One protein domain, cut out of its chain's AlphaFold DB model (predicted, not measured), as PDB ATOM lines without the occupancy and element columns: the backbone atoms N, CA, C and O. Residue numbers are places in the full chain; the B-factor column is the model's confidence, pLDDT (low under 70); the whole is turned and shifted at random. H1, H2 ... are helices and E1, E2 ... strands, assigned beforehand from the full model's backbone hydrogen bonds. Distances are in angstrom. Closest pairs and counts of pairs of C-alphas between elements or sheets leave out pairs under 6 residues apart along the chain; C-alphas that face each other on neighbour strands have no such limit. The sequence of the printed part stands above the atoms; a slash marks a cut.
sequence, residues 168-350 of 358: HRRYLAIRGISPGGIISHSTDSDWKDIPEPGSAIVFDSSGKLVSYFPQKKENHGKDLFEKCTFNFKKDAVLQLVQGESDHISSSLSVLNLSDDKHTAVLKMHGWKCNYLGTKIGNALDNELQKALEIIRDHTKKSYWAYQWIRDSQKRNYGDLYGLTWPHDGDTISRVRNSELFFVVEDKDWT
ATOM      1  N   HIS A 168      10.725 183.731 -43.180       65.94
ATOM      2  CA  HIS A 168      10.281 183.739 -41.793       65.94
ATOM      3  C   HIS A 168      11.471 183.903 -40.848       65.94
ATOM      4  O   HIS A 168      12.519 183.276 -41.041       65.94
ATOM      5  N   ARG A 169      11.331 184.758 -39.832       68.12
ATOM      6  CA  ARG A 169      12.333 184.933 -38.777       68.12
ATOM      7  C   ARG A 169      11.645 185.024 -37.421       68.12
ATOM      8  O   ARG A 169      10.644 185.723 -37.266       68.12
ATOM      9  N   ARG A 170      12.204 184.314 -36.448       72.31
ATOM     10  CA  ARG A 170      11.856 184.415 -35.030       72.31
ATOM     11  C   ARG A 170      13.050 185.029 -34.319       72.31
ATOM     12  O   ARG A 170      14.180 184.631 -34.573       72.31
ATOM     13  N   TYR A 171      12.811 185.987 -33.445       73.62
ATOM     14  CA  TYR A 171      13.842 186.601 -32.625       73.62
ATOM     15  C   TYR A 171      13.536 186.251 -31.185       73.62
ATOM     16  O   TYR A 171      12.465 186.572 -30.677       73.62
ATOM     17  N   LEU A 172      14.476 185.566 -30.553       78.88
ATOM     18  CA  LEU A 172      14.391 185.199 -29.156       78.88
ATOM     19  C   LEU A 172      15.176 186.206 -28.322       78.88
ATOM     20  O   LEU A 172      16.403 186.241 -28.405       78.88
ATOM     21  N   ALA A 173      14.480 186.996 -27.513       81.00
ATOM     22  CA  ALA A 173      15.082 187.932 -26.584       81.00
ATOM     23  C   ALA A 173      15.566 187.226 -25.308       81.00
ATOM     24  O   ALA A 173      14.851 186.449 -24.684       81.00
ATOM     25  N   ILE A 174      16.781 187.551 -24.881       83.75
ATOM     26  CA  ILE A 174      17.365 187.137 -23.612       83.75
ATOM     27  C   ILE A 174      17.911 188.389 -22.945       83.75
ATOM     28  O   ILE A 174      18.767 189.098 -23.482       83.75
ATOM     29  N   ARG A 175      17.381 188.680 -21.762       81.50
ATOM     30  CA  ARG A 175      17.726 189.889 -21.017       81.50
ATOM     31  C   ARG A 175      18.995 189.688 -20.211       81.50
ATOM     32  O   ARG A 175      19.244 188.616 -19.657       81.50
ATOM     33  N   GLY A 176      19.747 190.769 -20.081       82.19
ATOM     34  CA  GLY A 176      20.912 190.832 -19.226       82.19
ATOM     35  C   GLY A 176      22.159 190.213 -19.840       82.19
ATOM     36  O   GLY A 176      23.167 190.167 -19.160       82.19
ATOM     37  N   ILE A 177      22.149 189.732 -21.086       87.19
ATOM     38  CA  ILE A 177      23.340 189.125 -21.695       87.19
ATOM     39  C   ILE A 177      23.735 189.830 -22.981       87.19
ATOM     40  O   ILE A 177      22.895 190.280 -23.753       87.19
ATOM     41  N   SER A 178      25.040 189.896 -23.218       87.81
ATOM     42  CA  SER A 178      25.619 190.371 -24.469       87.81
ATOM     43  C   SER A 178      26.759 189.444 -24.880       87.81
ATOM     44  O   SER A 178      27.585 189.104 -24.026       87.81
ATOM     45  N   PRO A 179      26.865 189.061 -26.164       89.00
ATOM     46  CA  PRO A 179      28.066 188.420 -26.674       89.00
ATOM     47  C   PRO A 179      29.291 189.307 -26.424       89.00
ATOM     48  O   PRO A 179      29.228 190.534 -26.533       89.00
ATOM     49  N   GLY A 180      30.402 188.668 -26.077       82.44
ATOM     50  CA  GLY A 180      31.716 189.263 -25.873       82.44
ATOM     51  C   GLY A 180      32.829 188.345 -26.386       82.44
ATOM     52  O   GLY A 180      32.577 187.271 -26.940       82.44
ATOM     53  N   GLY A 181      34.080 188.768 -26.207       75.44
ATOM     54  CA  GLY A 181      35.251 188.040 -26.704       75.44
ATOM     55  C   GLY A 181      35.550 188.310 -28.185       75.44
ATOM     56  O   GLY A 181      35.216 189.368 -28.715       75.44
ATOM     57  N   ILE A 182      36.220 187.364 -28.854       69.56
ATOM     58  CA  ILE A 182      36.678 187.513 -30.248       69.56
ATOM     59  C   ILE A 182      35.552 187.097 -31.203       69.56
ATOM     60  O   ILE A 182      35.582 186.024 -31.807       69.56
ATOM     61  N   ILE A 183      34.541 187.956 -31.318       76.75
ATOM     62  CA  ILE A 183      33.417 187.793 -32.240       76.75
ATOM     63  C   ILE A 183      33.224 189.084 -33.047       76.75
ATOM     64  O   ILE A 183      33.180 190.192 -32.505       76.75
ATOM     65  N   SER A 184      33.158 188.945 -34.371       76.62
ATOM     66  CA  SER A 184      32.948 190.081 -35.269       76.62
ATOM     67  C   SER A 184      31.539 190.641 -35.099       76.62
ATOM     68  O   SER A 184      30.567 189.887 -35.111       76.62
ATOM     69  N   HIS A 185      31.440 191.963 -34.983       75.94
ATOM     70  CA  HIS A 185      30.175 192.679 -34.866       75.94
ATOM     71  C   HIS A 185      30.240 194.026 -35.589       75.94
ATOM     72  O   HIS A 185      31.330 194.536 -35.857       75.94
ATOM     73  N   SER A 186      29.077 194.593 -35.898       73.12
ATOM     74  CA  SER A 186      28.912 195.970 -36.371       73.12
ATOM     75  C   SER A 186      28.031 196.754 -35.398       73.12
ATOM     76  O   SER A 186      27.167 196.170 -34.748       73.12
ATOM     77  N   THR A 187      28.267 198.061 -35.257       67.44
ATOM     78  CA  THR A 187      27.586 198.882 -34.243       67.44
ATOM     79  C   THR A 187      26.515 199.822 -34.794       67.44
ATOM     80  O   THR A 187      25.533 199.987 -34.092       67.44
ATOM     81  N   ASP A 188      26.627 200.397 -36.007       56.66
ATOM     82  CA  ASP A 188      25.652 201.444 -36.401       56.66
ATOM     83  C   ASP A 188      25.382 201.711 -37.911       56.66
ATOM     84  O   ASP A 188      24.456 202.460 -38.203       56.66
ATOM     85  N   SER A 189      26.087 201.141 -38.907       47.44
ATOM     86  CA  SER A 189      25.937 201.621 -40.314       47.44
ATOM     87  C   SER A 189      25.668 200.589 -41.418       47.44
ATOM     88  O   SER A 189      25.234 200.969 -42.508       47.44
ATOM     89  N   ASP A 190      25.890 199.296 -41.169       45.88
ATOM     90  CA  ASP A 190      25.973 198.299 -42.255       45.88
ATOM     91  C   ASP A 190      24.863 197.250 -42.228       45.88
ATOM     92  O   ASP A 190      24.857 196.321 -43.039       45.88
ATOM     93  N   TRP A 191      23.896 197.383 -41.318       53.00
ATOM     94  CA  TRP A 191      22.757 196.480 -41.304       53.00
ATOM     95  C   TRP A 191      21.784 196.858 -42.427       53.00
ATOM     96  O   TRP A 191      20.830 197.610 -42.248       53.00
ATOM     97  N   LYS A 192      22.067 196.317 -43.612       51.66
ATOM     98  CA  LYS A 192      21.276 196.503 -44.829       51.66
ATOM     99  C   LYS A 192      20.584 195.232 -45.308       51.66
ATOM    100  O   LYS A 192      20.022 195.261 -46.384       51.66
ATOM    101  N   ASP A 193      20.619 194.142 -44.551       57.59
ATOM    102  CA  ASP A 193      20.037 192.858 -44.954       57.59
ATOM    103  C   ASP A 193      19.194 192.255 -43.830       57.59
ATOM    104  O   ASP A 193      19.432 192.514 -42.656       57.59
ATOM    105  N   ILE A 194      18.207 191.424 -44.162       66.31
ATOM    106  CA  ILE A 194      17.472 190.653 -43.148       66.31
ATOM    107  C   ILE A 194      18.474 189.731 -42.432       66.31
ATOM    108  O   ILE A 194      19.187 188.996 -43.120       66.31
ATOM    109  N   PRO A 195      18.531 189.719 -41.086       72.12
ATOM    110  CA  PRO A 195      19.427 188.831 -40.361       72.12
ATOM    111  C   PRO A 195      19.226 187.372 -40.749       72.12
ATOM    112  O   PRO A 195      18.099 186.864 -40.813       72.12
ATOM    113  N   GLU A 196      20.330 186.681 -41.000       77.50
ATOM    114  CA  GLU A 196      20.287 185.255 -41.291       77.50
ATOM    115  C   GLU A 196      20.108 184.446 -39.996       77.50
ATOM    116  O   GLU A 196      20.568 184.886 -38.935       77.50
ATOM    117  N   PRO A 197      19.463 183.266 -40.048       80.25
ATOM    118  CA  PRO A 197      19.377 182.367 -38.901       80.25
ATOM    119  C   PRO A 197      20.757 182.094 -38.292       80.25
ATOM    120  O   PRO A 197      21.728 181.894 -39.022       80.25
ATOM    121  N   GLY A 198      20.842 182.111 -36.963       82.19
ATOM    122  CA  GLY A 198      22.091 182.007 -36.204       82.19
ATOM    123  C   GLY A 198      22.778 183.344 -35.918       82.19
ATOM    124  O   GLY A 198      23.751 183.373 -35.170       82.19
ATOM    125  N   SER A 199      22.273 184.455 -36.465       84.88
ATOM    126  CA  SER A 199      22.753 185.797 -36.111       84.88
ATOM    127  C   SER A 199      22.293 186.213 -34.708       84.88
ATOM    128  O   SER A 199      21.340 185.660 -34.153       84.88
ATOM    129  N   ALA A 200      22.938 187.239 -34.154       86.44
ATOM    130  CA  ALA A 200      22.546 187.880 -32.903       86.44
ATOM    131  C   ALA A 200      22.473 189.400 -33.055       86.44
ATOM    132  O   ALA A 200      23.244 190.000 -33.800       86.44
ATOM    133  N   ILE A 201      21.576 190.033 -32.310       82.25
ATOM    134  CA  ILE A 201      21.429 191.488 -32.245       82.25
ATOM    135  C   ILE A 201      21.370 191.880 -30.773       82.25
ATOM    136  O   ILE A 201      20.717 191.204 -29.990       82.25
ATOM    137  N   VAL A 202      22.035 192.956 -30.377       82.38
ATOM    138  CA  VAL A 202      21.964 193.484 -29.014       82.38
ATOM    139  C   VAL A 202      21.353 194.868 -29.053       82.38
ATOM    140  O   VAL A 202      21.856 195.751 -29.749       82.38
ATOM    141  N   PHE A 203      20.305 195.047 -28.260       75.12
ATOM    142  CA  PHE A 203      19.698 196.335 -27.961       75.12
ATOM    143  C   PHE A 203      20.020 196.749 -26.524       75.12
ATOM    144  O   PHE A 203      20.318 195.899 -25.679       75.12
ATOM    145  N   ASP A 204      19.970 198.048 -26.242       69.94
ATOM    146  CA  ASP A 204      19.916 198.540 -24.867       69.94
ATOM    147  C   ASP A 204      18.477 198.522 -24.317       69.94
ATOM    148  O   ASP A 204      17.521 198.179 -25.017       69.94
ATOM    149  N   SER A 205      18.307 198.905 -23.052       66.56
ATOM    150  CA  SER A 205      17.010 198.920 -22.371       66.56
ATOM    151  C   SER A 205      16.030 199.962 -22.925       66.56
ATOM    152  O   SER A 205      14.831 199.863 -22.659       66.56
ATOM    153  N   SER A 206      16.508 200.918 -23.731       60.53
ATOM    154  CA  SER A 206      15.681 201.864 -24.489       60.53
ATOM    155  C   SER A 206      15.273 201.338 -25.870       60.53
ATOM    156  O   SER A 206      14.521 201.997 -26.586       60.53
ATOM    157  N   GLY A 207      15.761 200.156 -26.258       59.03
ATOM    158  CA  GLY A 207      15.508 199.569 -27.568       59.03
ATOM    159  C   GLY A 207      16.394 200.127 -28.682       59.03
ATOM    160  O   GLY A 207      16.112 199.906 -29.864       59.03
ATOM    161  N   LYS A 208      17.465 200.854 -28.337       67.31
ATOM    162  CA  LYS A 208      18.465 201.314 -29.303       67.31
ATOM    163  C   LYS A 208      19.398 200.160 -29.655       67.31
ATOM    164  O   LYS A 208      19.854 199.433 -28.775       67.31
ATOM    165  N   LEU A 209      19.692 199.999 -30.945       72.62
ATOM    166  CA  LEU A 209      20.689 199.040 -31.416       72.62
ATOM    167  C   LEU A 209      22.062 199.380 -30.817       72.62
ATOM    168  O   LEU A 209      22.493 200.530 -30.837       72.62
ATOM    169  N   VAL A 210      22.737 198.363 -30.288       78.31
ATOM    170  CA  VAL A 210      24.098 198.462 -29.742       78.31
ATOM    171  C   VAL A 210      25.077 197.693 -30.618       78.31
ATOM    172  O   VAL A 210      26.191 198.152 -30.862       78.31
ATOM    173  N   SER A 211      24.712 196.485 -31.050       84.62
ATOM    174  CA  SER A 211      25.590 195.635 -31.859       84.62
ATOM    175  C   SER A 211      24.805 194.608 -32.667       84.62
ATOM    176  O   SER A 211      23.809 194.068 -32.195       84.62
ATOM    177  N   TYR A 212      25.297 194.282 -33.856       83.56
ATOM    178  CA  TYR A 212      24.812 193.196 -34.700       83.56
ATOM    179  C   TYR A 212      25.942 192.200 -34.984       83.56
ATOM    180  O   TYR A 212      27.047 192.583 -35.368       83.56
ATOM    181  N   PHE A 213      25.653 190.914 -34.802       86.06
ATOM    182  CA  PHE A 213      26.563 189.786 -34.970       86.06
ATOM    183  C   PHE A 213      26.044 188.907 -36.124       86.06
ATOM    184  O   PHE A 213      25.164 188.069 -35.906       86.06
ATOM    185  N   PRO A 214      26.531 189.106 -37.362       82.69
ATOM    186  CA  PRO A 214      25.994 188.428 -38.538       82.69
ATOM    187  C   PRO A 214      26.459 186.973 -38.654       82.69
ATOM    188  O   PRO A 214      27.661 186.691 -38.659       82.69
ATOM    189  N   GLN A 215      25.521 186.058 -38.907       82.12
ATOM    190  CA  GLN A 215      25.843 184.742 -39.457       82.12
ATOM    191  C   GLN A 215      26.150 184.883 -40.955       82.12
ATOM    192  O   GLN A 215      25.271 185.168 -41.768       82.12
ATOM    193  N   LYS A 216      27.408 184.661 -41.348       72.50
ATOM    194  CA  LYS A 216      27.792 184.652 -42.771       72.50
ATOM    195  C   LYS A 216      27.326 183.360 -43.443       72.50
ATOM    196  O   LYS A 216      27.544 182.279 -42.897       72.50
ATOM    197  N   LYS A 217      26.781 183.461 -44.662       66.00
ATOM    198  CA  LYS A 217      26.289 182.301 -45.432       66.00
ATOM    199  C   LYS A 217      27.355 181.233 -45.677       66.00
ATOM    200  O   LYS A 217      27.108 180.041 -45.554       66.00
ATOM    201  N   GLU A 218      28.581 181.660 -45.940       62.06
ATOM    202  CA  GLU A 218      29.729 180.767 -46.148       62.06
ATOM    203  C   GLU A 218      30.092 179.945 -44.898       62.06
ATOM    204  O   GLU A 218      30.792 178.941 -44.985       62.06
ATOM    205  N   ASN A 219      29.601 180.362 -43.726       59.97
ATOM    206  CA  ASN A 219      29.817 179.708 -42.443       59.97
ATOM    207  C   ASN A 219      28.588 178.925 -41.962       59.97
ATOM    208  O   ASN A 219      28.559 178.552 -40.791       59.97
ATOM    209  N   HIS A 220      27.570 178.673 -42.797       56.19
ATOM    210  CA  HIS A 220      26.477 177.767 -42.430       56.19
ATOM    211  C   HIS A 220      27.068 176.398 -42.028       56.19
ATOM    212  O   HIS A 220      27.586 175.665 -42.863       56.19
ATOM    213  N   GLY A 221      27.072 176.102 -40.723       54.94
ATOM    214  CA  GLY A 221      27.723 174.925 -40.127       54.94
ATOM    215  C   GLY A 221      28.770 175.242 -39.050       54.94
ATOM    216  O   GLY A 221      29.051 174.386 -38.214       54.94
ATOM    217  N   LYS A 222      29.308 176.468 -39.009       69.88
ATOM    218  CA  LYS A 222      30.124 176.970 -37.892       69.88
ATOM    219  C   LYS A 222      29.247 177.802 -36.968       69.88
ATOM    220  O   LYS A 222      28.550 178.712 -37.419       69.88
ATOM    221  N   ASP A 223      29.288 177.478 -35.685       78.44
ATOM    222  CA  ASP A 223      28.544 178.196 -34.660       78.44
ATOM    223  C   ASP A 223      29.214 179.542 -34.375       78.44
ATOM    224  O   ASP A 223      30.339 179.600 -33.879       78.44
ATOM    225  N   LEU A 224      28.516 180.633 -34.703       81.81
ATOM    226  CA  LEU A 224      28.961 182.006 -34.449       81.81
ATOM    227  C   LEU A 224      29.372 182.215 -32.988       81.81
ATOM    228  O   LEU A 224      30.323 182.946 -32.703       81.81
ATOM    229  N   PHE A 225      28.680 181.539 -32.072       84.06
ATOM    230  CA  PHE A 225      28.887 181.659 -30.636       84.06
ATOM    231  C   PHE A 225      29.970 180.710 -30.105       84.06
ATOM    232  O   PHE A 225      30.318 180.776 -28.930       84.06
ATOM    233  N   GLU A 226      30.573 179.860 -30.944       81.00
ATOM    234  CA  GLU A 226      31.540 178.844 -30.503       81.00
ATOM    235  C   GLU A 226      32.738 179.450 -29.754       81.00
ATOM    236  O   GLU A 226      33.251 178.854 -28.803       81.00
ATOM    237  N   LYS A 227      33.174 180.641 -30.185       78.62
ATOM    238  CA  LYS A 227      34.339 181.358 -29.644       78.62
ATOM    239  C   LYS A 227      33.980 182.570 -28.786       78.62
ATOM    240  O   LYS A 227      34.887 183.300 -28.384       78.62
ATOM    241  N   CYS A 228      32.695 182.816 -28.527       84.50
ATOM    242  CA  CYS A 228      32.302 183.946 -27.695       84.50
ATOM    243  C   CYS A 228      32.305 183.578 -26.203       84.50
ATOM    244  O   CYS A 228      32.332 182.412 -25.802       84.50
ATOM    245  N   THR A 229      32.288 184.607 -25.368       88.94
ATOM    246  CA  THR A 229      31.707 184.534 -24.025       88.94
ATOM    247  C   THR A 229      30.401 185.316 -24.050       88.94
ATOM    248  O   THR A 229      30.216 186.165 -24.922       88.94
ATOM    249  N   PHE A 230      29.497 185.075 -23.103       90.25
ATOM    250  CA  PHE A 230      28.427 186.041 -22.848       90.25
ATOM    251  C   PHE A 230      28.718 186.751 -21.540       90.25
ATOM    252  O   PHE A 230      28.961 186.110 -20.520       90.25
ATOM    253  N   ASN A 231      28.704 188.073 -21.581       89.56
ATOM    254  CA  ASN A 231      28.874 188.905 -20.403       89.56
ATOM    255  C   ASN A 231      27.494 189.326 -19.916       89.56
ATOM    256  O   ASN A 231      26.632 189.673 -20.731       89.56
ATOM    257  N   PHE A 232      27.303 189.323 -18.602       88.38
ATOM    258  CA  PHE A 232      26.128 189.935 -18.026       88.38
ATOM    259  C   PHE A 232      26.244 191.458 -18.122       88.38
ATOM    260  O   PHE A 232      27.244 192.059 -17.721       88.38
ATOM    261  N   LYS A 233      25.208 192.069 -18.688       87.00
ATOM    262  CA  LYS A 233      25.035 193.511 -18.815       87.00
ATOM    263  C   LYS A 233      23.562 193.801 -18.579       87.00
ATOM    264  O   LYS A 233      22.747 193.527 -19.455       87.00
ATOM    265  N   LYS A 234      23.232 194.346 -17.405       81.81
ATOM    266  CA  LYS A 234      21.853 194.563 -16.937       81.81
ATOM    267  C   LYS A 234      20.919 195.186 -17.981       81.81
ATOM    268  O   LYS A 234      19.785 194.741 -18.123       81.81
ATOM    269  N   ASP A 235      21.414 196.171 -18.726       79.38
ATOM    270  CA  ASP A 235      20.633 196.913 -19.721       79.38
ATOM    271  C   ASP A 235      20.687 196.319 -21.136       79.38
ATOM    272  O   ASP A 235      20.172 196.928 -22.065       79.38
ATOM    273  N   ALA A 236      21.326 195.165 -21.342       82.06
ATOM    274  CA  ALA A 236      21.385 194.525 -22.652       82.06
ATOM    275  C   ALA A 236      20.194 193.589 -22.880       82.06
ATOM    276  O   ALA A 236      19.821 192.793 -22.014       82.06
ATOM    277  N   VAL A 237      19.653 193.627 -24.093       81.06
ATOM    278  CA  VAL A 237      18.699 192.644 -24.606       81.06
ATOM    279  C   VAL A 237      19.316 191.999 -25.839       81.06
ATOM    280  O   VAL A 237      19.408 192.622 -26.896       81.06
ATOM    281  N   LEU A 238      19.756 190.749 -25.700       85.56
ATOM    282  CA  LEU A 238      20.228 189.939 -26.817       85.56
ATOM    283  C   LEU A 238      19.031 189.319 -27.527       85.56
ATOM    284  O   LEU A 238      18.280 188.577 -26.913       85.56
ATOM    285  N   GLN A 239      18.891 189.556 -28.820       84.25
ATOM    286  CA  GLN A 239      17.978 188.842 -29.694       84.25
ATOM    287  C   GLN A 239      18.746 187.830 -30.545       84.25
ATOM    288  O   GLN A 239      19.624 188.200 -31.326       84.25
ATOM    289  N   LEU A 240      18.406 186.550 -30.408       86.81
ATOM    290  CA  LEU A 240      18.913 185.470 -31.251       86.81
ATOM    291  C   LEU A 240      17.968 185.239 -32.428       86.81
ATOM    292  O   LEU A 240      16.766 185.076 -32.232       86.81
ATOM    293  N   VAL A 241      18.512 185.182 -33.641       80.44
ATOM    294  CA  VAL A 241      17.724 185.003 -34.863       80.44
ATOM    295  C   VAL A 241      17.557 183.515 -35.149       80.44
ATOM    296  O   VAL A 241      18.490 182.839 -35.582       80.44
ATOM    297  N   GLN A 242      16.354 183.001 -34.937       80.19
ATOM    298  CA  GLN A 242      15.954 181.649 -35.285       80.19
ATOM    299  C   GLN A 242      15.288 181.628 -36.672       80.19
ATOM    300  O   GLN A 242      14.462 182.479 -37.019       80.19
ATOM    301  N   GLY A 243      15.684 180.641 -37.477       73.25
ATOM    302  CA  GLY A 243      15.054 180.333 -38.758       73.25
ATOM    303  C   GLY A 243      13.842 179.417 -38.590       73.25
ATOM    304  O   GLY A 243      13.083 179.531 -37.633       73.25
ATOM    305  N   GLU A 244      13.670 178.494 -39.530       69.88
ATOM    306  CA  GLU A 244      12.564 177.525 -39.514       69.88
ATOM    307  C   GLU A 244      12.852 176.294 -38.642       69.88
ATOM    308  O   GLU A 244      11.919 175.609 -38.243       69.88
ATOM    309  N   SER A 245      14.120 176.040 -38.301       74.88
ATOM    310  CA  SER A 245      14.535 174.955 -37.402       74.88
ATOM    311  C   SER A 245      14.473 175.378 -35.929       74.88
ATOM    312  O   SER A 245      14.664 176.544 -35.577       74.88
ATOM    313  N   ASP A 246      14.252 174.402 -35.050       74.69
ATOM    314  CA  ASP A 246      14.495 174.462 -33.601       74.69
ATOM    315  C   ASP A 246      15.942 174.826 -33.237       74.69
ATOM    316  O   ASP A 246      16.187 175.395 -32.172       74.69
ATOM    317  N   HIS A 247      16.899 174.550 -34.119       83.81
ATOM    318  CA  HIS A 247      18.288 174.946 -33.963       83.81
ATOM    319  C   HIS A 247      18.515 176.389 -34.430       83.81
ATOM    320  O   HIS A 247      18.300 176.744 -35.589       83.81
ATOM    321  N   ILE A 248      19.022 177.218 -33.517       85.00
ATOM    322  CA  ILE A 248      19.561 178.551 -33.820       85.00
ATOM    323  C   ILE A 248      21.004 178.403 -34.318       85.00
ATOM    324  O   ILE A 248      21.406 179.033 -35.293       85.00
ATOM    325  N   SER A 249      21.778 177.537 -33.664       84.56
ATOM    326  CA  SER A 249      23.114 177.111 -34.082       84.56
ATOM    327  C   SER A 249      23.381 175.685 -33.585       84.56
ATOM    328  O   SER A 249      22.520 175.066 -32.960       84.56
ATOM    329  N   SER A 250      24.574 175.132 -33.825       84.19
ATOM    330  CA  SER A 250      24.911 173.794 -33.313       84.19
ATOM    331  C   SER A 250      24.998 173.724 -31.782       84.19
ATOM    332  O   SER A 250      24.926 172.629 -31.226       84.19
ATOM    333  N   SER A 251      25.124 174.864 -31.087       87.12
ATOM    334  CA  SER A 251      25.119 174.925 -29.619       87.12
ATOM    335  C   SER A 251      23.853 175.535 -29.020       87.12
ATOM    336  O   SER A 251      23.686 175.486 -27.803       87.12
ATOM    337  N   LEU A 252      22.952 176.081 -29.836       91.06
ATOM    338  CA  LEU A 252      21.752 176.779 -29.382       91.06
ATOM    339  C   LEU A 252      20.514 176.168 -30.038       91.06
ATOM    340  O   LEU A 252      20.402 176.135 -31.263       91.06
ATOM    341  N   SER A 253      19.566 175.715 -29.227       90.94
ATOM    342  CA  SER A 253      18.319 175.110 -29.709       90.94
ATOM    343  C   SER A 253      17.155 175.452 -28.796       90.94
ATOM    344  O   SER A 253      17.350 175.670 -27.601       90.94
ATOM    345  N   VAL A 254      15.950 175.478 -29.346       89.25
ATOM    346  CA  VAL A 254      14.717 175.731 -28.606       89.25
ATOM    347  C   VAL A 254      13.992 174.406 -28.424       89.25
ATOM    348  O   VAL A 254      13.689 173.715 -29.390       89.25
ATOM    349  N   LEU A 255      13.733 174.054 -27.170       89.44
ATOM    350  CA  LEU A 255      12.994 172.864 -26.763       89.44
ATOM    351  C   LEU A 255      11.696 173.281 -26.077       89.44
ATOM    352  O   LEU A 255      11.560 174.431 -25.670       89.44
ATOM    353  N   ASN A 256      10.779 172.338 -25.880       84.06
ATOM    354  CA  ASN A 256       9.571 172.568 -25.094       84.06
ATOM    355  C   ASN A 256       9.558 171.689 -23.846       84.06
ATOM    356  O   ASN A 256       9.944 170.520 -23.883       84.06
ATOM    357  N   LEU A 257       9.068 172.254 -22.747       85.00
ATOM    358  CA  LEU A 257       8.711 171.501 -21.558       85.00
ATOM    359  C   LEU A 257       7.478 170.636 -21.836       85.00
ATOM    360  O   LEU A 257       6.591 170.998 -22.609       85.00
ATOM    361  N   SER A 258       7.415 169.489 -21.165       82.25
ATOM    362  CA  SER A 258       6.240 168.616 -21.140       82.25
ATOM    363  C   SER A 258       5.228 169.110 -20.098       82.25
ATOM    364  O   SER A 258       4.939 168.429 -19.107       82.25
ATOM    365  N   ASP A 259       4.764 170.343 -20.271       77.62
ATOM    366  CA  ASP A 259       3.600 170.913 -19.598       77.62
ATOM    367  C   ASP A 259       2.469 171.137 -20.605       77.62
ATOM    368  O   ASP A 259       2.694 171.162 -21.815       77.62
ATOM    369  N   ASP A 260       1.251 171.336 -20.102       68.19
ATOM    370  CA  ASP A 260       0.077 171.578 -20.951       68.19
ATOM    371  C   ASP A 260       0.289 172.781 -21.879       68.19
ATOM    372  O   ASP A 260      -0.224 172.823 -22.992       68.19
ATOM    373  N   LYS A 261       1.091 173.754 -21.425       67.81
ATOM    374  CA  LYS A 261       1.403 174.989 -22.145       67.81
ATOM    375  C   LYS A 261       2.456 174.816 -23.235       67.81
ATOM    376  O   LYS A 261       2.569 175.721 -24.062       67.81
ATOM    377  N   HIS A 262       3.217 173.723 -23.257       72.00
ATOM    378  CA  HIS A 262       4.423 173.560 -24.072       72.00
ATOM    379  C   HIS A 262       5.399 174.739 -23.922       72.00
ATOM    380  O   HIS A 262       5.742 175.421 -24.888       72.00
ATOM    381  N   THR A 263       5.790 175.049 -22.688       77.81
ATOM    382  CA  THR A 263       6.691 176.161 -22.359       77.81
ATOM    383  C   THR A 263       8.022 176.029 -23.090       77.81
ATOM    384  O   THR A 263       8.736 175.046 -22.908       77.81
ATOM    385  N   ALA A 264       8.349 177.024 -23.917       82.94
ATOM    386  CA  ALA A 264       9.587 177.051 -24.675       82.94
ATOM    387  C   ALA A 264      10.785 177.286 -23.746       82.94
ATOM    388  O   ALA A 264      10.725 178.058 -22.788       82.94
ATOM    389  N   VAL A 265      11.889 176.616 -24.043       90.19
ATOM    390  CA  VAL A 265      13.142 176.697 -23.304       90.19
ATOM    391  C   VAL A 265      14.281 176.761 -24.303       90.19
ATOM    392  O   VAL A 265      14.487 175.843 -25.095       90.19
ATOM    393  N   LEU A 266      15.068 177.828 -24.240       93.38
ATOM    394  CA  LEU A 266      16.336 177.880 -24.944       93.38
ATOM    395  C   LEU A 266      17.340 177.007 -24.210       93.38
ATOM    396  O   LEU A 266      17.698 177.296 -23.072       93.38
ATOM    397  N   LYS A 267      17.838 175.985 -24.892       94.94
ATOM    398  CA  LYS A 267      18.972 175.174 -24.473       94.94
ATOM    399  C   LYS A 267      20.246 175.706 -25.123       94.94
ATOM    400  O   LYS A 267      20.378 175.703 -26.348       94.94
ATOM    401  N   MET A 268      21.202 176.096 -24.288       94.06
ATOM    402  CA  MET A 268      22.561 176.454 -24.669       94.06
ATOM    403  C   MET A 268      23.515 175.315 -24.291       94.06
ATOM    404  O   MET A 268      23.990 175.212 -23.156       94.06
ATOM    405  N   HIS A 269      23.806 174.461 -25.266       91.75
ATOM    406  CA  HIS A 269      24.680 173.310 -25.116       91.75
ATOM    407  C   HIS A 269      26.142 173.702 -25.017       91.75
ATOM    408  O   HIS A 269      26.662 174.413 -25.873       91.75
ATOM    409  N   GLY A 270      26.840 173.183 -24.012       91.25
ATOM    410  CA  GLY A 270      28.257 173.431 -23.796       91.25
ATOM    411  C   GLY A 270      28.532 174.780 -23.134       91.25
ATOM    412  O   GLY A 270      29.598 175.357 -23.349       91.25
ATOM    413  N   TRP A 271      27.579 175.308 -22.367       92.00
ATOM    414  CA  TRP A 271      27.687 176.592 -21.682       92.00
ATOM    415  C   TRP A 271      27.457 176.437 -20.182       92.00
ATOM    416  O   TRP A 271      26.688 175.585 -19.732       92.00
ATOM    417  N   LYS A 272      28.142 177.269 -19.397       90.81
ATOM    418  CA  LYS A 272      27.954 177.375 -17.950       90.81
ATOM    419  C   LYS A 272      27.961 178.828 -17.503       90.81
ATOM    420  O   LYS A 272      28.725 179.642 -18.023       90.81
ATOM    421  N   CYS A 273      27.181 179.118 -16.477       88.44
ATOM    422  CA  CYS A 273      27.412 180.241 -15.594       88.44
ATOM    423  C   CYS A 273      28.420 179.805 -14.516       88.44
ATOM    424  O   CYS A 273      28.434 178.650 -14.075       88.44
ATOM    425  N   ASN A 274      29.315 180.710 -14.120       78.19
ATOM    426  CA  ASN A 274      30.267 180.425 -13.042       78.19
ATOM    427  C   ASN A 274      29.610 180.482 -11.655       78.19
ATOM    428  O   ASN A 274      30.076 179.805 -10.740       78.19
ATOM    429  N   TYR A 275      28.525 181.242 -11.515       75.75
ATOM    430  CA  TYR A 275      27.764 181.346 -10.281       75.75
ATOM    431  C   TYR A 275      26.657 180.287 -10.258       75.75
ATOM    432  O   TYR A 275      25.695 180.355 -11.022       75.75
ATOM    433  N   LEU A 276      26.812 179.274  -9.401       74.31
ATOM    434  CA  LEU A 276      25.777 178.265  -9.181       74.31
ATOM    435  C   LEU A 276      24.776 178.789  -8.150       74.31
ATOM    436  O   LEU A 276      25.163 179.229  -7.072       74.31
ATOM    437  N   GLY A 277      23.491 178.730  -8.493       84.81
ATOM    438  CA  GLY A 277      22.408 179.116  -7.597       84.81
ATOM    439  C   GLY A 277      21.958 177.973  -6.686       84.81
ATOM    440  O   GLY A 277      22.752 177.222  -6.123       84.81
ATOM    441  N   THR A 278      20.647 177.825  -6.536       92.50
ATOM    442  CA  THR A 278      20.053 176.794  -5.674       92.50
ATOM    443  C   THR A 278      20.002 175.460  -6.408       92.50
ATOM    444  O   THR A 278      19.484 175.406  -7.520       92.50
ATOM    445  N   LYS A 279      20.486 174.372  -5.800       95.56
ATOM    446  CA  LYS A 279      20.275 173.022  -6.344       95.56
ATOM    447  C   LYS A 279      18.782 172.684  -6.307       95.56
ATOM    448  O   LYS A 279      18.166 172.751  -5.246       95.56
ATOM    449  N   ILE A 280      18.220 172.313  -7.452       96.56
ATOM    450  CA  ILE A 280      16.785 172.027  -7.622       96.56
ATOM    451  C   ILE A 280      16.493 170.565  -7.969       96.56
ATOM    452  O   ILE A 280      15.345 170.138  -7.916       96.56
ATOM    453  N   GLY A 281      17.519 169.788  -8.314       96.62
ATOM    454  CA  GLY A 281      17.356 168.377  -8.634       96.62
ATOM    455  C   GLY A 281      18.629 167.739  -9.166       96.62
ATOM    456  O   GLY A 281      19.719 168.315  -9.077       96.62
ATOM    457  N   ASN A 282      18.480 166.530  -9.698       97.25
ATOM    458  CA  ASN A 282      19.554 165.768 -10.316       97.25
ATOM    459  C   ASN A 282      19.003 164.899 -11.464       97.25
ATOM    460  O   ASN A 282      17.949 164.274 -11.321       97.25
ATOM    461  N   ALA A 283      19.717 164.878 -12.585       95.62
ATOM    462  CA  ALA A 283      19.471 164.035 -13.750       95.62
ATOM    463  C   ALA A 283      20.821 163.650 -14.382       95.62
ATOM    464  O   ALA A 283      21.689 164.508 -14.544       95.62
ATOM    465  N   LEU A 284      21.020 162.380 -14.730       93.31
ATOM    466  CA  LEU A 284      22.242 161.883 -15.374       93.31
ATOM    467  C   LEU A 284      22.326 162.338 -16.831       93.31
ATOM    468  O   LEU A 284      21.309 162.631 -17.440       93.31
ATOM    469  N   ASP A 285      23.523 162.384 -17.415       87.31
ATOM    470  CA  ASP A 285      23.797 162.972 -18.734       87.31
ATOM    471  C   ASP A 285      22.889 162.525 -19.898       87.31
ATOM    472  O   ASP A 285      22.726 163.295 -20.851       87.31
ATOM    473  N   ASN A 286      22.309 161.327 -19.835       88.56
ATOM    474  CA  ASN A 286      21.360 160.763 -20.796       88.56
ATOM    475  C   ASN A 286      19.876 161.054 -20.474       88.56
ATOM    476  O   ASN A 286      19.004 160.778 -21.294       88.56
ATOM    477  N   GLU A 287      19.570 161.646 -19.321       93.25
ATOM    478  CA  GLU A 287      18.224 161.925 -18.810       93.25
ATOM    479  C   GLU A 287      17.757 163.367 -19.124       93.25
ATOM    480  O   GLU A 287      17.246 164.071 -18.251       93.25
ATOM    481  N   LEU A 288      17.899 163.834 -20.375       93.75
ATOM    482  CA  LEU A 288      17.466 165.193 -20.765       93.75
ATOM    483  C   LEU A 288      15.988 165.450 -20.431       93.75
ATOM    484  O   LEU A 288      15.650 166.523 -19.942       93.75
ATOM    485  N   GLN A 289      15.115 164.468 -20.651       94.50
ATOM    486  CA  GLN A 289      13.686 164.616 -20.370       94.50
ATOM    487  C   GLN A 289      13.417 164.876 -18.880       94.50
ATOM    488  O   GLN A 289      12.666 165.783 -18.534       94.50
ATOM    489  N   LYS A 290      14.109 164.159 -17.993       96.00
ATOM    490  CA  LYS A 290      14.034 164.362 -16.541       96.00
ATOM    491  C   LYS A 290      14.582 165.727 -16.127       96.00
ATOM    492  O   LYS A 290      14.021 166.377 -15.251       96.00
ATOM    493  N   ALA A 291      15.659 166.188 -16.768       96.19
ATOM    494  CA  ALA A 291      16.179 167.536 -16.556       96.19
ATOM    495  C   ALA A 291      15.122 168.603 -16.908       96.19
ATOM    496  O   ALA A 291      14.911 169.536 -16.131       96.19
ATOM    497  N   LEU A 292      14.411 168.437 -18.030       95.94
ATOM    498  CA  LEU A 292      13.312 169.323 -18.428       95.94
ATOM    499  C   LEU A 292      12.123 169.244 -17.456       95.94
ATOM    500  O   LEU A 292      11.566 170.281 -17.109       95.94
ATOM    501  N   GLU A 293      11.765 168.063 -16.952       95.56
ATOM    502  CA  GLU A 293      10.716 167.902 -15.929       95.56
ATOM    503  C   GLU A 293      11.058 168.636 -14.624       95.56
ATOM    504  O   GLU A 293      10.227 169.369 -14.089       95.56
ATOM    505  N   ILE A 294      12.305 168.532 -14.152       96.44
ATOM    506  CA  ILE A 294      12.773 169.270 -12.968       96.44
ATOM    507  C   ILE A 294      12.666 170.784 -13.192       96.44
ATOM    508  O   ILE A 294      12.203 171.504 -12.301       96.44
ATOM    509  N   ILE A 295      13.077 171.275 -14.370       95.94
ATOM    510  CA  ILE A 295      12.960 172.695 -14.741       95.94
ATOM    511  C   ILE A 295      11.488 173.113 -14.754       95.94
ATOM    512  O   ILE A 295      11.147 174.119 -14.134       95.94
ATOM    513  N   ARG A 296      10.612 172.327 -15.392       93.94
ATOM    514  CA  ARG A 296       9.161 172.558 -15.447       93.94
ATOM    515  C   ARG A 296       8.571 172.757 -14.060       93.94
ATOM    516  O   ARG A 296       7.893 173.759 -13.829       93.94
ATOM    517  N   ASP A 297       8.888 171.867 -13.129       94.06
ATOM    518  CA  ASP A 297       8.361 171.907 -11.762       94.06
ATOM    519  C   ASP A 297       8.880 173.123 -10.965       94.06
ATOM    520  O   ASP A 297       8.316 173.499  -9.934       94.06
ATOM    521  N   HIS A 298       9.927 173.785 -11.468       93.38
ATOM    522  CA  HIS A 298      10.531 174.982 -10.890       93.38
ATOM    523  C   HIS A 298      10.212 176.278 -11.651       93.38
ATOM    524  O   HIS A 298      10.555 177.344 -11.148       93.38
ATOM    525  N   THR A 299       9.491 176.230 -12.778       83.56
ATOM    526  CA  THR A 299       9.148 177.417 -13.599       83.56
ATOM    527  C   THR A 299       8.400 178.513 -12.840       83.56
ATOM    528  O   THR A 299       8.530 179.686 -13.171       83.56
ATOM    529  N   LYS A 300       7.636 178.159 -11.798       81.00
ATOM    530  CA  LYS A 300       6.918 179.127 -10.947       81.00
ATOM    531  C   LYS A 300       7.826 179.866  -9.954       81.00
ATOM    532  O   LYS A 300       7.368 180.787  -9.284       81.00
ATOM    533  N   LYS A 301       9.087 179.452  -9.814       82.00
ATOM    534  CA  LYS A 301      10.089 180.121  -8.976       82.00
ATOM    535  C   LYS A 301      10.834 181.154  -9.823       82.00
ATOM    536  O   LYS A 301      11.110 180.919 -10.993       82.00
ATOM    537  N   SER A 302      11.184 182.293  -9.227       80.88
ATOM    538  CA  SER A 302      11.838 183.421  -9.913       80.88
ATOM    539  C   SER A 302      13.334 183.184 -10.178       80.88
ATOM    540  O   SER A 302      14.181 183.950  -9.717       80.88
ATOM    541  N   TYR A 303      13.673 182.111 -10.895       91.50
ATOM    542  CA  TYR A 303      15.028 181.881 -11.398       91.50
ATOM    543  C   TYR A 303      15.240 182.610 -12.724       91.50
ATOM    544  O   TYR A 303      14.337 182.699 -13.550       91.50
ATOM    545  N   TRP A 304      16.450 183.123 -12.922       89.75
ATOM    546  CA  TRP A 304      16.853 183.780 -14.164       89.75
ATOM    547  C   TRP A 304      17.160 182.765 -15.272       89.75
ATOM    548  O   TRP A 304      16.792 182.962 -16.426       89.75
ATOM    549  N   ALA A 305      17.818 181.665 -14.911       94.00
ATOM    550  CA  ALA A 305      18.180 180.579 -15.812       94.00
ATOM    551  C   ALA A 305      18.348 179.278 -15.019       94.00
ATOM    552  O   ALA A 305      18.276 179.271 -13.790       94.00
ATOM    553  N   TYR A 306      18.616 178.178 -15.712       96.12
ATOM    554  CA  TYR A 306      18.913 176.888 -15.106       96.12
ATOM    555  C   TYR A 306      20.221 176.342 -15.661       96.12
ATOM    556  O   TYR A 306      20.520 176.519 -16.838       96.12
ATOM    557  N   GLN A 307      20.993 175.658 -14.825       95.94
ATOM    558  CA  GLN A 307      22.240 175.024 -15.234       95.94
ATOM    559  C   GLN A 307      22.243 173.555 -14.872       95.94
ATOM    560  O   GLN A 307      21.982 173.196 -13.725       95.94
ATOM    561  N   TRP A 308      22.612 172.721 -15.834       96.44
ATOM    562  CA  TRP A 308      22.750 171.289 -15.648       96.44
ATOM    563  C   TRP A 308      24.199 170.856 -15.852       96.44
ATOM    564  O   TRP A 308      24.781 171.038 -16.925       96.44
ATOM    565  N   ILE A 309      24.793 170.289 -14.801       94.38
ATOM    566  CA  ILE A 309      26.174 169.810 -14.815       94.38
ATOM    567  C   ILE A 309      26.201 168.372 -15.334       94.38
ATOM    568  O   ILE A 309      25.869 167.439 -14.613       94.38
ATOM    569  N   ARG A 310      26.660 168.176 -16.570       93.31
ATOM    570  CA  ARG A 310      26.759 166.851 -17.214       93.31
ATOM    571  C   ARG A 310      28.163 166.247 -17.134       93.31
ATOM    572  O   ARG A 310      28.454 165.246 -17.774       93.31
ATOM    573  N   ASP A 311      29.055 166.873 -16.375       89.38
ATOM    574  CA  ASP A 311      30.455 166.471 -16.277       89.38
ATOM    575  C   ASP A 311      30.645 165.342 -15.261       89.38
ATOM    576  O   ASP A 311      30.687 165.597 -14.057       89.38
ATOM    577  N   SER A 312      30.767 164.102 -15.742       88.62
ATOM    578  CA  SER A 312      30.886 162.893 -14.906       88.62
ATOM    579  C   SER A 312      32.122 162.869 -14.006       88.62
ATOM    580  O   SER A 312      32.165 162.123 -13.032       88.62
ATOM    581  N   GLN A 313      33.114 163.715 -14.288       89.88
ATOM    582  CA  GLN A 313      34.317 163.858 -13.469       89.88
ATOM    583  C   GLN A 313      34.125 164.790 -12.261       89.88
ATOM    584  O   GLN A 313      34.997 164.861 -11.392       89.88
ATOM    585  N   LYS A 314      33.010 165.528 -12.180       86.69
ATOM    586  CA  LYS A 314      32.746 166.460 -11.079       86.69
ATOM    587  C   LYS A 314      31.913 165.824  -9.974       86.69
ATOM    588  O   LYS A 314      31.021 165.023 -10.215       86.69
ATOM    589  N   ARG A 315      32.139 166.275  -8.734       88.06
ATOM    590  CA  ARG A 315      31.362 165.836  -7.557       88.06
ATOM    591  C   ARG A 315      29.867 166.148  -7.654       88.06
ATOM    592  O   ARG A 315      29.070 165.454  -7.044       88.06
ATOM    593  N   ASN A 316      29.508 167.194  -8.390       90.31
ATOM    594  CA  ASN A 316      28.131 167.612  -8.638       90.31
ATOM    595  C   ASN A 316      27.612 167.120  -9.999       90.31
ATOM    596  O   ASN A 316      26.767 167.773 -10.608       90.31
ATOM    597  N   TYR A 317      28.141 166.001 -10.500       93.44
ATOM    598  CA  TYR A 317      27.644 165.368 -11.714       93.44
ATOM    599  C   TYR A 317      26.138 165.090 -11.628       93.44
ATOM    600  O   TYR A 317      25.629 164.543 -10.648       93.44
ATOM    601  N   GLY A 318      25.432 165.489 -12.679       94.25
ATOM    602  CA  GLY A 318      23.994 165.370 -12.831       94.25
ATOM    603  C   GLY A 318      23.197 166.449 -12.106       94.25
ATOM    604  O   GLY A 318      21.988 166.516 -12.287       94.25
ATOM    605  N   ASP A 319      23.818 167.315 -11.304       96.44
ATOM    606  CA  ASP A 319      23.075 168.319 -10.549       96.44
ATOM    607  C   ASP A 319      22.485 169.404 -11.452       96.44
ATOM    608  O   ASP A 319      23.152 169.935 -12.349       96.44
ATOM    609  N   LEU A 320      21.235 169.766 -11.157       96.81
ATOM    610  CA  LEU A 320      20.544 170.908 -11.740       96.81
ATOM    611  C   LEU A 320      20.450 172.040 -10.722       96.81
ATOM    612  O   LEU A 320      20.056 171.828  -9.571       96.81
ATOM    613  N   TYR A 321      20.745 173.252 -11.176       96.56
ATOM    614  CA  TYR A 321      20.692 174.471 -10.382       96.56
ATOM    615  C   TYR A 321      19.730 175.477 -11.012       96.56
ATOM    616  O   TYR A 321      19.828 175.756 -12.204       96.56
ATOM    617  N   GLY A 322      18.837 176.048 -10.205       95.50
ATOM    618  CA  GLY A 322      18.126 177.279 -10.535       95.50
ATOM    619  C   GLY A 322      19.030 178.467 -10.223       95.50
ATOM    620  O   GLY A 322      19.452 178.648  -9.077       95.50
ATOM    621  N   LEU A 323      19.371 179.246 -11.244       93.00
ATOM    622  CA  LEU A 323      20.277 180.383 -11.146       93.00
ATOM    623  C   LEU A 323      19.501 181.639 -10.756       93.00
ATOM    624  O   LEU A 323      18.429 181.920 -11.295       93.00
ATOM    625  N   THR A 324      20.041 182.413  -9.821       88.94
ATOM    626  CA  THR A 324      19.546 183.767  -9.557       88.94
ATOM    627  C   THR A 324      20.046 184.719 -10.636       88.94
ATOM    628  O   THR A 324      20.919 184.366 -11.429       88.94
ATOM    629  N   TRP A 325      19.506 185.938 -10.655       86.56
ATOM    630  CA  TRP A 325      20.069 187.001 -11.480       86.56
ATOM    631  C   TRP A 325      21.564 187.174 -11.166       86.56
ATOM    632  O   TRP A 325      21.911 187.281  -9.986       86.56
ATOM    633  N   PRO A 326      22.433 187.144 -12.187       84.62
ATOM    634  CA  PRO A 326      23.870 187.311 -12.005       84.62
ATOM    635  C   PRO A 326      24.214 188.779 -11.701       84.62
ATOM    636  O   PRO A 326      23.390 189.685 -11.873       84.62
ATOM    637  N   HIS A 327      25.435 189.012 -11.229       81.44
ATOM    638  CA  HIS A 327      25.969 190.340 -10.944       81.44
ATOM    639  C   HIS A 327      26.611 190.972 -12.190       81.44
ATOM    640  O   HIS A 327      27.061 190.276 -13.100       81.44
ATOM    641  N   ASP A 328      26.677 192.307 -12.235       77.25
ATOM    642  CA  ASP A 328      27.377 193.030 -13.306       77.25
ATOM    643  C   ASP A 328      28.834 192.562 -13.432       77.25
ATOM    644  O   ASP A 328      29.585 192.540 -12.457       77.25
ATOM    645  N   GLY A 329      29.222 192.181 -14.653       72.50
ATOM    646  CA  GLY A 329      30.543 191.621 -14.952       72.50
ATOM    647  C   GLY A 329      30.632 190.092 -14.890       72.50
ATOM    648  O   GLY A 329      31.650 189.542 -15.314       72.50
ATOM    649  N   ASP A 330      29.584 189.393 -14.440       85.25
ATOM    650  CA  ASP A 330      29.536 187.932 -14.507       85.25
ATOM    651  C   ASP A 330      29.582 187.435 -15.954       85.25
ATOM    652  O   ASP A 330      29.125 188.089 -16.894       85.25
ATOM    653  N   THR A 331      30.138 186.239 -16.139       87.69
ATOM    654  CA  THR A 331      30.337 185.658 -17.466       87.69
ATOM    655  C   THR A 331      29.757 184.256 -17.572       87.69
ATOM    656  O   THR A 331      29.896 183.405 -16.685       87.69
ATOM    657  N   ILE A 332      29.129 184.004 -18.714       90.81
ATOM    658  CA  ILE A 332      28.790 182.683 -19.213       90.81
ATOM    659  C   ILE A 332      29.920 182.250 -20.149       90.81
ATOM    660  O   ILE A 332      30.312 182.972 -21.070       90.81
ATOM    661  N   SER A 333      30.445 181.054 -19.907       89.62
ATOM    662  CA  SER A 333      31.619 180.524 -20.601       89.62
ATOM    663  C   SER A 333      31.371 179.124 -21.145       89.62
ATOM    664  O   SER A 333      30.532 178.373 -20.638       89.62
ATOM    665  N   ARG A 334      32.114 178.770 -22.196       88.38
ATOM    666  CA  ARG A 334      32.039 177.454 -22.831       88.38
ATOM    667  C   ARG A 334      32.608 176.374 -21.915       88.38
ATOM    668  O   ARG A 334      33.768 176.442 -21.515       88.38
ATOM    669  N   VAL A 335      31.817 175.340 -21.644       87.50
ATOM    670  CA  VAL A 335      32.241 174.082 -21.015       87.50
ATOM    671  C   VAL A 335      31.432 172.943 -21.616       87.50
ATOM    672  O   VAL A 335      30.225 172.887 -21.420       87.50
ATOM    673  N   ARG A 336      32.109 172.018 -22.311       84.00
ATOM    674  CA  ARG A 336      31.489 170.931 -23.098       84.00
ATOM    675  C   ARG A 336      30.427 170.132 -22.335       84.00
ATOM    676  O   ARG A 336      29.395 169.802 -22.902       84.00
ATOM    677  N   ASN A 337      30.658 169.873 -21.051       89.56
ATOM    678  CA  ASN A 337      29.814 169.008 -20.225       89.56
ATOM    679  C   ASN A 337      28.846 169.813 -19.336       89.56
ATOM    680  O   ASN A 337      28.695 169.539 -18.146       89.56
ATOM    681  N   SER A 338      28.241 170.863 -19.888       92.12
ATOM    682  CA  SER A 338      27.285 171.717 -19.184       92.12
ATOM    683  C   SER A 338      26.202 172.195 -20.140       92.12
ATOM    684  O   SER A 338      26.471 172.449 -21.313       92.12
ATOM    685  N   GLU A 339      24.988 172.336 -19.628       95.25
ATOM    686  CA  GLU A 339      23.864 172.929 -20.349       95.25
ATOM    687  C   GLU A 339      23.352 174.122 -19.549       95.25
ATOM    688  O   GLU A 339      23.168 174.019 -18.332       95.25
ATOM    689  N   LEU A 340      23.092 175.232 -20.232       95.31
ATOM    690  CA  LEU A 340      22.287 176.318 -19.689       95.31
ATOM    691  C   LEU A 340      20.912 176.307 -20.345       95.31
ATOM    692  O   LEU A 340      20.797 176.085 -21.548       95.31
ATOM    693  N   PHE A 341      19.883 176.577 -19.555       95.88
ATOM    694  CA  PHE A 341      18.510 176.664 -20.015       95.88
ATOM    695  C   PHE A 341      17.901 178.001 -19.607       95.88
ATOM    696  O   PHE A 341      17.984 178.392 -18.443       95.88
ATOM    697  N   PHE A 342      17.241 178.666 -20.546       93.38
ATOM    698  CA  PHE A 342      16.429 179.850 -20.284       93.38
ATOM    699  C   PHE A 342      14.984 179.504 -20.597       93.38
ATOM    700  O   PHE A 342      14.678 179.112 -21.721       93.38
ATOM    701  N   VAL A 343      14.107 179.616 -19.600       90.00
ATOM    702  CA  VAL A 343      12.666 179.526 -19.842       90.00
ATOM    703  C   VAL A 343      12.273 180.768 -20.620       90.00
ATOM    704  O   VAL A 343      12.556 181.883 -20.192       90.00
ATOM    705  N   VAL A 344      11.672 180.550 -21.781       81.44
ATOM    706  CA  VAL A 344      11.296 181.610 -22.701       81.44
ATOM    707  C   VAL A 344       9.823 181.901 -22.514       81.44
ATOM    708  O   VAL A 344       8.970 181.030 -22.721       81.44
ATOM    709  N   GLU A 345       9.517 183.133 -22.133       69.69
ATOM    710  CA  GLU A 345       8.142 183.581 -22.080       69.69
ATOM    711  C   GLU A 345       7.681 184.051 -23.459       69.69
ATOM    712  O   GLU A 345       8.456 184.499 -24.300       69.69
ATOM    713  N   ASP A 346       6.373 184.023 -23.675       59.53
ATOM    714  CA  ASP A 346       5.744 184.552 -24.881       59.53
ATOM    715  C   ASP A 346       6.191 185.987 -25.224       59.53
ATOM    716  O   ASP A 346       6.341 186.332 -26.393       59.53
ATOM    717  N   LYS A 347       6.416 186.821 -24.199       62.84
ATOM    718  CA  LYS A 347       6.851 188.218 -24.348       62.84
ATOM    719  C   LYS A 347       8.285 188.354 -24.866       62.84
ATOM    720  O   LYS A 347       8.670 189.457 -25.238       62.84
ATOM    721  N   ASP A 348       9.072 187.283 -24.830       68.00
ATOM    722  CA  ASP A 348      10.474 187.283 -25.241       68.00
ATOM    723  C   ASP A 348      10.626 186.946 -26.734       68.00
ATOM    724  O   ASP A 348      11.720 187.056 -27.282       68.00
ATOM    725  N   TRP A 349       9.537 186.592 -27.421       64.38
ATOM    726  CA  TRP A 349       9.543 186.322 -28.853       64.38
ATOM    727  C   TRP A 349       9.111 187.527 -29.685       64.38
ATOM    728  O   TRP A 349       8.035 188.089 -29.483       64.38
ATOM    729  N   THR A 350       9.896 187.844 -30.711       62.59
ATOM    730  CA  THR A 350       9.481 188.705 -31.824       62.59
ATOM    731  C   THR A 350       9.389 187.872 -33.096       62.59
ATOM    732  O   THR A 350      10.302 187.119 -33.428       62.59
TER     733      THR A 350
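This is residues 168 to 350 of the 358 residues of an uncharacterized protein of Trichoderma gamsii (UniProt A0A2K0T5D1). One strongly twisted sheet of ten strands makes two unequal halves: a smaller one of E1, E4, E2 and E3, and a larger one of E5, E6, E10, E8, E9 and E7, which curls round the single helix H1. The long strands E4 and E10 join the halves through a short pairing, and the long link of residues 182 to 199 lies at the end of the model away from H1. The printed part has 183 residues, with named elements in the order E1 E2 E3 E4 E5 E6 E7 H1 E8 E9 E10; the class is mostly strand. The sheet is branched and its neighbour pairs are antiparallel. The whole is compact, with a radius of gyration of the C-alphas of 16.0 A and spans of 47 by 34 by 33 A.

E1, residues 168 to 181, is an edge strand and the antiparallel neighbour of E4, residues 228 to 242; N 172 and O 240 are 2.9 A apart, and N 231 and O 178 also 2.9 A, within hydrogen-bond range. E1 bends by 97 degrees at residue 176, and E4 bends by 135 degrees at residue 233. E2, residues 200 to 203, and E3, residues 209 to 213, form a hairpin, with N 202 and O 211 at 2.8 A. E3 lies on one side of E2 and E4 on the other side, where N 239 and O 201 are 2.7 A apart. E1 lies on one side of E4; on the other side lie E2, beside residues 236 to 241, and E10, residues 331 to 343, beside residues 229 to 231. N 332 and O 230 are 2.8 A apart between E4 and E10. E5, residues 252 to 256, and E6, residues 264 to 273, form a hairpin, with N 265 and O 255 at 2.7 A. E6 pairs with E10 over residues 332 to 343 of E10, and N 268 and O 340 are 2.8 A apart. E8, residues 305 to 309, lies on the other side of E10 from E6, with N 306 and O 341 at 2.8 A. E8 and E9, residues 319 to 323, form a hairpin, with N 321 and O 307 at 2.8 A. E7, residues 278 to 282, is the edge strand beside E9, with N 280 and O 320 at 2.8 A. H1, residues 288 to 298, is on the sheet, which curls round it; the closest C-alphas of H1 and E7, those of Ile 294 and Gly 281, are 6.4 A apart. In H1 every O i to N i+4 pair is within hydrogen-bond range. E3 and E7 are apart.

E1 runs 29.5 A from C-alpha 168 at (10.281, 183.739, -41.793). E2 and E3 are short strands of 4 and 5 residues, while E4, the longest strand by residues, spans 18.2 A. E5 is 13.6 A long and E6 is 20.3 A. E7 is 12.0 A long, and H1 runs 15.5 A from C-alpha 288 at (17.466, 165.193, -20.765). E8 is 13.4 A long and E9 12.4 A. E10 spans 18.9 A and ends with C-alpha 343 at (12.666, 179.526, -19.842).

The two C-alphas farthest apart, those of Lys 192 and Arg 315, are 49.3 A from each other. The printed part has no cut. The links E1 to E2 and E3 to E4 are long, with 18 and 14 residues. Residues 349 to 350 pair antiparallel with residues 171 to 172 of E1. The mean pLDDT of the printed part is 82.3; 31 residues are under 70, among them residues 187 to 194, 204 to 208, 217 to 222 and 345 to 350.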